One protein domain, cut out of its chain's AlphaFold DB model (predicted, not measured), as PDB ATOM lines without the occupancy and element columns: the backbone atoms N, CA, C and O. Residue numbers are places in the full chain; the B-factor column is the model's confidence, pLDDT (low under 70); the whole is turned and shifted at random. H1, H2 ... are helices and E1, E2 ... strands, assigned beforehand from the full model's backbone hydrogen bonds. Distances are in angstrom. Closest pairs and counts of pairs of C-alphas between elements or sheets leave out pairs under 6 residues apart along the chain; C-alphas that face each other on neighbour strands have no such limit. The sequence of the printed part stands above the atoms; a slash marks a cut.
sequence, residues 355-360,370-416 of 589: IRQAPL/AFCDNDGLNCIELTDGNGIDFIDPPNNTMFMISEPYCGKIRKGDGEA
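What this domain is: This is residues 355 to 360 and 370 to 416 of the 589 residues of an uncharacterized protein of Bradymonadaceae bacterium (UniProt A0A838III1). One six-stranded sheet curls like part of a barrel, open between its edge strands E1 and E6, and the short helix H1 sits over E6. Along E3, the longest strand, pairing is staggered: E2 is beside residues 379 to 381 and E4 beside 383 to 384. The 53 printed residues run E1 E2 E3 E4 E5 H1 E6; the sheet, in order E1 E5 E4 E3 E2 E6, is mixed and the class mostly strand. The whole is compact, radius of gyration of the C-alphas 11.2 A, yet elongated, spanning 35 by 21 by 16 A.

Where its parts are: E3, residues 379 to 384, is 16.4 A long. E2 is 370 to 373, 10.0 A; E4, 387 to 390, and E5, 398 to 401, are 10.2 A each. E1, 355 to 357, is 7.0 A, beginning at C-alpha 355 (163.518, 233.500, 204.256). H1, 405 to 409, is 6.3 A. E6, 414 to 416, is 7.1 A, ending at C-alpha 416 (168.897, 233.723, 212.566).

How they stand to each other: The sheet is strongly twisted. E3 and E4 are parallel at 36 degrees, N 388 to O 383 3.0 A. The hairpin E2 and E3 is antiparallel, N 380 to O 371 2.8 A, as is the hairpin E4 and E5, N 400 to O 389 2.8 A. E1 is antiparallel to E5, N 356 to O 399 2.8 A, and E6 to E2, N 372 to O 415 2.8 A. E1 and E6 are apart. H1 is on the sheet, height 6.3 A; its closest C-alphas with E6 are Ile 409 and Glu 415, 5.7 A. In H1 every O i to N i+4 pair is within hydrogen-bond range.

The domain as a whole: The farthest C-alphas, Asp 375 and Pro 394, are 35.0 A apart. Residues 361 to 369 are not printed, a gap of 18.6 A between C-alphas 360 and 370. Of the links printed whole, none is long. Mean pLDDT of the printed part is 77.4; residues 360, 376 to 377, 393 to 395 and 410 to 412 are under 70.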
ATOM      1  N   ILE A 355     163.633 232.206 204.927       76.31
ATOM      2  CA  ILE A 355     163.518 233.500 204.256       76.31
ATOM      3  C   ILE A 355     163.405 234.599 205.307       76.31
ATOM      4  O   ILE A 355     162.691 234.480 206.307       76.31
ATOM      5  N   ARG A 356     164.129 235.690 205.088       77.50
ATOM      6  CA  ARG A 356     164.116 236.875 205.937       77.50
ATOM      7  C   ARG A 356     163.916 238.113 205.079       77.50
ATOM      8  O   ARG A 356     164.305 238.170 203.912       77.50
ATOM      9  N   GLN A 357     163.282 239.104 205.690       75.12
ATOM     10  CA  GLN A 357     163.053 240.408 205.096       75.12
ATOM     11  C   GLN A 357     163.946 241.433 205.794       75.12
ATOM     12  O   GLN A 357     164.008 241.473 207.024       75.12
ATOM     13  N   ALA A 358     164.623 242.267 205.006       74.19
ATOM     14  CA  ALA A 358     165.341 243.417 205.525       74.19
ATOM     15  C   ALA A 358     164.334 244.382 206.181       74.19
ATOM     16  O   ALA A 358     163.281 244.664 205.593       74.19
ATOM     17  N   PRO A 359     164.614 244.907 207.384       70.19
ATOM     18  CA  PRO A 359     163.704 245.834 208.042       70.19
ATOM     19  C   PRO A 359     163.413 247.063 207.175       70.19
ATOM     20  O   PRO A 359     164.295 247.595 206.500       70.19
ATOM     21  N   LEU A 360     162.162 247.527 207.206       63.50
ATOM     22  CA  LEU A 360     161.683 248.590 206.323       63.50
ATOM     23  C   LEU A 360     162.590 249.830 206.340       63.50
ATOM     24  O   LEU A 360     162.838 250.409 207.395       63.50
ATOM     25  N   ALA A 370     173.274 236.917 211.379       88.94
ATOM     26  CA  ALA A 370     174.010 235.805 211.957       88.94
ATOM     27  C   ALA A 370     173.090 234.640 212.274       88.94
ATOM     28  O   ALA A 370     171.928 234.836 212.613       88.94
ATOM     29  N   PHE A 371     173.624 233.430 212.198       90.38
ATOM     30  CA  PHE A 371     172.984 232.237 212.725       90.38
ATOM     31  C   PHE A 371     173.573 231.911 214.096       90.38
ATOM     32  O   PHE A 371     174.790 231.796 214.224       90.38
ATOM     33  N   CYS A 372     172.724 231.742 215.102       88.06
ATOM     34  CA  CYS A 372     173.106 231.353 216.451       88.06
ATOM     35  C   CYS A 372     172.498 229.988 216.778       88.06
ATOM     36  O   CYS A 372     171.288 229.813 216.649       88.06
ATOM     37  N   ASP A 373     173.319 229.035 217.224       86.38
ATOM     38  CA  ASP A 373     172.807 227.778 217.789       86.38
ATOM     39  C   ASP A 373     172.040 228.059 219.108       86.38
ATOM     40  O   ASP A 373     172.169 229.134 219.699       86.38
ATOM     41  N   ASN A 374     171.260 227.086 219.593       77.00
ATOM     42  CA  ASN A 374     170.355 227.216 220.755       77.00
ATOM     43  C   ASN A 374     170.970 227.769 222.053       77.00
ATOM     44  O   ASN A 374     170.249 228.281 222.909       77.00
ATOM     45  N   ASP A 375     172.289 227.697 222.208       73.44
ATOM     46  CA  ASP A 375     172.981 228.251 223.371       73.44
ATOM     47  C   ASP A 375     173.082 229.788 223.327       73.44
ATOM     48  O   ASP A 375     173.498 230.399 224.310       73.44
ATOM     49  N   GLY A 376     172.764 230.432 222.194       65.56
ATOM     50  CA  GLY A 376     172.786 231.891 221.999       65.56
ATOM     51  C   GLY A 376     174.173 232.545 222.086       65.56
ATOM     52  O   GLY A 376     174.310 233.744 221.855       65.56
ATOM     53  N   LEU A 377     175.206 231.768 222.421       69.31
ATOM     54  CA  LEU A 377     176.584 232.219 222.631       69.31
ATOM     55  C   LEU A 377     177.477 231.992 221.404       69.31
ATOM     56  O   LEU A 377     178.472 232.693 221.234       69.31
ATOM     57  N   ASN A 378     177.123 231.031 220.547       80.69
ATOM     58  CA  ASN A 378     177.872 230.689 219.341       80.69
ATOM     59  C   ASN A 378     177.101 231.174 218.118       80.69
ATOM     60  O   ASN A 378     176.227 230.473 217.608       80.69
ATOM     61  N   CYS A 379     177.428 232.383 217.672       88.56
ATOM     62  CA  CYS A 379     176.823 232.994 216.501       88.56
ATOM     63  C   CYS A 379     177.840 233.112 215.367       88.56
ATOM     64  O   CYS A 379     178.977 233.536 215.579       88.56
ATOM     65  N   ILE A 380     177.417 232.755 214.161       88.56
ATOM     66  CA  ILE A 380     178.203 232.833 212.932       88.56
ATOM     67  C   ILE A 380     177.574 233.908 212.057       88.56
ATOM     68  O   ILE A 380     176.405 233.795 211.692       88.56
ATOM     69  N   GLU A 381     178.343 234.943 211.726       87.69
ATOM     70  CA  GLU A 381     177.928 235.950 210.750       87.69
ATOM     71  C   GLU A 381     177.782 235.296 209.372       87.69
ATOM     72  O   GLU A 381     178.672 234.580 208.908       87.69
ATOM     73  N   LEU A 382     176.636 235.523 208.740       88.69
ATOM     74  CA  LEU A 382     176.321 235.023 207.413       88.69
ATOM     75  C   LEU A 382     176.603 236.131 206.396       88.69
ATOM     76  O   LEU A 382     176.257 237.290 206.622       88.69
ATOM     77  N   THR A 383     177.197 235.774 205.260       84.44
ATOM     78  CA  THR A 383     177.479 236.719 204.171       84.44
ATOM     79  C   THR A 383     176.852 236.249 202.865       84.44
ATOM     80  O   THR A 383     176.477 235.082 202.730       84.44
ATOM     81  N   ASP A 384     176.767 237.148 201.883       82.25
ATOM     82  CA  ASP A 384     176.340 236.799 200.523       82.25
ATOM     83  C   ASP A 384     177.221 235.677 199.943       82.25
ATOM     84  O   ASP A 384     178.450 235.708 200.076       82.25
ATOM     85  N   GLY A 385     176.592 234.644 199.384       74.75
ATOM     86  CA  GLY A 385     177.236 233.439 198.855       74.75
ATOM     87  C   GLY A 385     177.864 232.507 199.904       74.75
ATOM     88  O   GLY A 385     178.385 231.450 199.550       74.75
ATOM     89  N   ASN A 386     177.823 232.868 201.190       78.56
ATOM     90  CA  ASN A 386     178.341 232.066 202.301       78.56
ATOM     91  C   ASN A 386     177.421 232.194 203.527       78.56
ATOM     92  O   ASN A 386     177.780 232.755 204.563       78.56
ATOM     93  N   GLY A 387     176.197 231.691 203.370       83.31
ATOM     94  CA  GLY A 387     175.160 231.677 204.406       83.31
ATOM     95  C   GLY A 387     173.911 232.472 204.038       83.31
ATOM     96  O   GLY A 387     172.843 232.193 204.580       83.31
ATOM     97  N   ILE A 388     174.031 233.425 203.111       84.88
ATOM     98  CA  ILE A 388     172.929 234.234 202.590       84.88
ATOM     99  C   ILE A 388     172.896 234.141 201.070       84.88
ATOM    100  O   ILE A 388     173.918 234.351 200.427       84.88
ATOM    101  N   ASP A 389     171.708 233.920 200.516       79.94
ATOM    102  CA  ASP A 389     171.429 234.078 199.091       79.94
ATOM    103  C   ASP A 389     170.312 235.113 198.905       79.94
ATOM    104  O   ASP A 389     169.209 234.971 199.446       79.94
ATOM    105  N   PHE A 390     170.573 236.183 198.153       73.75
ATOM    106  CA  PHE A 390     169.556 237.205 197.901       73.75
ATOM    107  C   PHE A 390     168.493 236.713 196.919       73.75
ATOM    108  O   PHE A 390     168.784 236.276 195.807       73.75
ATOM    109  N   ILE A 391     167.233 236.845 197.335       72.88
ATOM    110  CA  ILE A 391     166.065 236.454 196.538       72.88
ATOM    111  C   ILE A 391     165.631 237.623 195.648       72.88
ATOM    112  O   ILE A 391     165.300 237.416 194.484       72.88
ATOM    113  N   ASP A 392     165.729 238.851 196.176       71.88
ATOM    114  CA  ASP A 392     165.517 240.106 195.447       71.88
ATOM    115  C   ASP A 392     166.840 240.873 195.268       71.88
ATOM    116  O   ASP A 392     167.035 241.913 195.901       71.88
ATOM    117  N   PRO A 393     167.776 240.388 194.432       66.25
ATOM    118  CA  PRO A 393     169.089 241.012 194.313       66.25
ATOM    119  C   PRO A 393     169.096 242.473 193.809       66.25
ATOM    120  O   PRO A 393     170.049 243.183 194.110       66.25
ATOM    121  N   PRO A 394     168.109 242.992 193.044       65.50
ATOM    122  CA  PRO A 394     168.112 244.417 192.703       65.50
ATOM    123  C   PRO A 394     167.768 245.352 193.869       65.50
ATOM    124  O   PRO A 394     168.277 246.469 193.893       65.50
ATOM    125  N   ASN A 395     166.916 244.932 194.814       67.88
ATOM    126  CA  ASN A 395     166.526 245.788 195.947       67.88
ATOM    127  C   ASN A 395     167.142 245.347 197.282       67.88
ATOM    128  O   ASN A 395     167.050 246.081 198.264       67.88
ATOM    129  N   ASN A 396     167.715 244.143 197.340       72.44
ATOM    130  CA  ASN A 396     168.298 243.499 198.517       72.44
ATOM    131  C   ASN A 396     167.357 243.443 199.743       72.44
ATOM    132  O   ASN A 396     167.783 243.251 200.878       72.44
ATOM    133  N   THR A 397     166.046 243.576 199.527       72.44
ATOM    134  CA  THR A 397     165.030 243.618 200.591       72.44
ATOM    135  C   THR A 397     164.741 242.248 201.190       72.44
ATOM    136  O   THR A 397     164.092 242.157 202.233       72.44
ATOM    137  N   MET A 398     165.185 241.177 200.532       76.56
ATOM    138  CA  MET A 398     164.896 239.806 200.919       76.56
ATOM    139  C   MET A 398     166.056 238.890 200.623       76.56
ATOM    140  O   MET A 398     166.653 238.930 199.544       76.56
ATOM    141  N   PHE A 399     166.283 237.995 201.564       79.81
ATOM    142  CA  PHE A 399     167.328 237.010 201.466       79.81
ATOM    143  C   PHE A 399     166.892 235.696 202.093       79.81
ATOM    144  O   PHE A 399     166.010 235.641 202.955       79.81
ATOM    145  N   MET A 400     167.505 234.628 201.621       80.75
ATOM    146  CA  MET A 400     167.365 233.291 202.153       80.75
ATOM    147  C   MET A 400     168.622 232.947 202.928       80.75
ATOM    148  O   MET A 400     169.730 233.241 202.490       80.75
ATOM    149  N   ILE A 401     168.446 232.296 204.066       83.69
ATOM    150  CA  ILE A 401     169.542 231.641 204.765       83.69
ATOM    151  C   ILE A 401     169.801 230.317 204.055       83.69
ATOM    152  O   ILE A 401     168.881 229.511 203.905       83.69
ATOM    153  N   SER A 402     171.031 230.107 203.604       84.50
ATOM    154  CA  SER A 402     171.394 228.916 202.844       84.50
ATOM    155  C   SER A 402     171.579 227.689 203.749       84.50
ATOM    156  O   SER A 402     171.623 227.763 204.984       84.50
ATOM    157  N   GLU A 403     171.654 226.510 203.137       79.56
ATOM    158  CA  GLU A 403     172.045 225.290 203.847       79.56
ATOM    159  C   GLU A 403     173.536 225.347 204.245       79.56
ATOM    160  O   GLU A 403     174.338 225.936 203.519       79.56
ATOM    161  N   PRO A 404     173.954 224.734 205.373       84.31
ATOM    162  CA  PRO A 404     173.184 223.864 206.274       84.31
ATOM    163  C   PRO A 404     172.409 224.609 207.378       84.31
ATOM    164  O   PRO A 404     171.747 223.978 208.204       84.31
ATOM    165  N   TYR A 405     172.526 225.937 207.450       85.31
ATOM    166  CA  TYR A 405     171.937 226.739 208.526       85.31
ATOM    167  C   TYR A 405     170.409 226.692 208.487       85.31
ATOM    168  O   TYR A 405     169.764 226.514 209.519       85.31
ATOM    169  N   CYS A 406     169.830 226.751 207.287       77.44
ATOM    170  CA  CYS A 406     168.395 226.580 207.084       77.44
ATOM    171  C   CYS A 406     167.869 225.260 207.676       77.44
ATOM    172  O   CYS A 406     166.882 225.256 208.416       77.44
ATOM    173  N   GLY A 407     168.559 224.141 207.432       71.75
ATOM    174  CA  GLY A 407     168.205 222.842 207.994       71.75
ATOM    175  C   GLY A 407     168.220 222.797 209.525       71.75
ATOM    176  O   GLY A 407     167.410 222.077 210.108       71.75
ATOM    177  N   LYS A 408     169.095 223.571 210.182       74.00
ATOM    178  CA  LYS A 408     169.107 223.722 211.648       74.00
ATOM    179  C   LYS A 408     167.948 224.580 212.151       74.00
ATOM    180  O   LYS A 408     167.254 224.167 213.076       74.00
ATOM    181  N   ILE A 409     167.684 225.721 211.510       71.81
ATOM    182  CA  ILE A 409     166.553 226.602 211.857       71.81
ATOM    183  C   ILE A 409     165.238 225.823 211.802       71.81
ATOM    184  O   ILE A 409     164.442 225.865 212.733       71.81
ATOM    185  N   ARG A 410     165.034 225.031 210.744       67.06
ATOM    186  CA  ARG A 410     163.826 224.208 210.565       67.06
ATOM    187  C   ARG A 410     163.633 223.140 211.644       67.06
ATOM    188  O   ARG A 410     162.510 222.694 211.851       67.06
ATOM    189  N   LYS A 411     164.711 222.710 212.300       66.06
ATOM    190  CA  LYS A 411     164.679 221.748 213.411       66.06
ATOM    191  C   LYS A 411     164.552 222.421 214.779       66.06
ATOM    192  O   LYS A 411     164.408 221.712 215.767       66.06
ATOM    193  N   GLY A 412     164.607 223.754 214.835       65.69
ATOM    194  CA  GLY A 412     164.704 224.493 216.091       65.69
ATOM    195  C   GLY A 412     166.062 224.320 216.778       65.69
ATOM    196  O   GLY A 412     166.143 224.430 217.997       65.69
ATOM    197  N   ASP A 413     167.120 224.022 216.014       74.50
ATOM    198  CA  ASP A 413     168.493 223.871 216.524       74.50
ATOM    199  C   ASP A 413     169.257 225.215 216.575       74.50
ATOM    200  O   ASP A 413     170.437 225.257 216.923       74.50
ATOM    201  N   GLY A 414     168.595 226.317 216.214       73.81
ATOM    202  CA  GLY A 414     169.132 227.670 216.277       73.81
ATOM    203  C   GLY A 414     168.218 228.698 215.612       73.81
ATOM    204  O   GLY A 414     167.197 228.356 215.013       73.81
ATOM    205  N   GLU A 415     168.610 229.965 215.677       81.12
ATOM    206  CA  GLU A 415     167.868 231.098 215.122       81.12
ATOM    207  C   GLU A 415     168.785 231.993 214.282       81.12
ATOM    208  O   GLU A 415     169.985 232.105 214.531       81.12
ATOM    209  N   ALA A 416     168.212 232.656 213.277       82.88
ATOM    210  CA  ALA A 416     168.897 233.723 212.566       82.88
ATOM    211  C   ALA A 416     168.521 235.096 213.121       82.88
ATOM    212  O   ALA A 416     167.356 235.497 213.069       82.88
TER     213      ALA A 416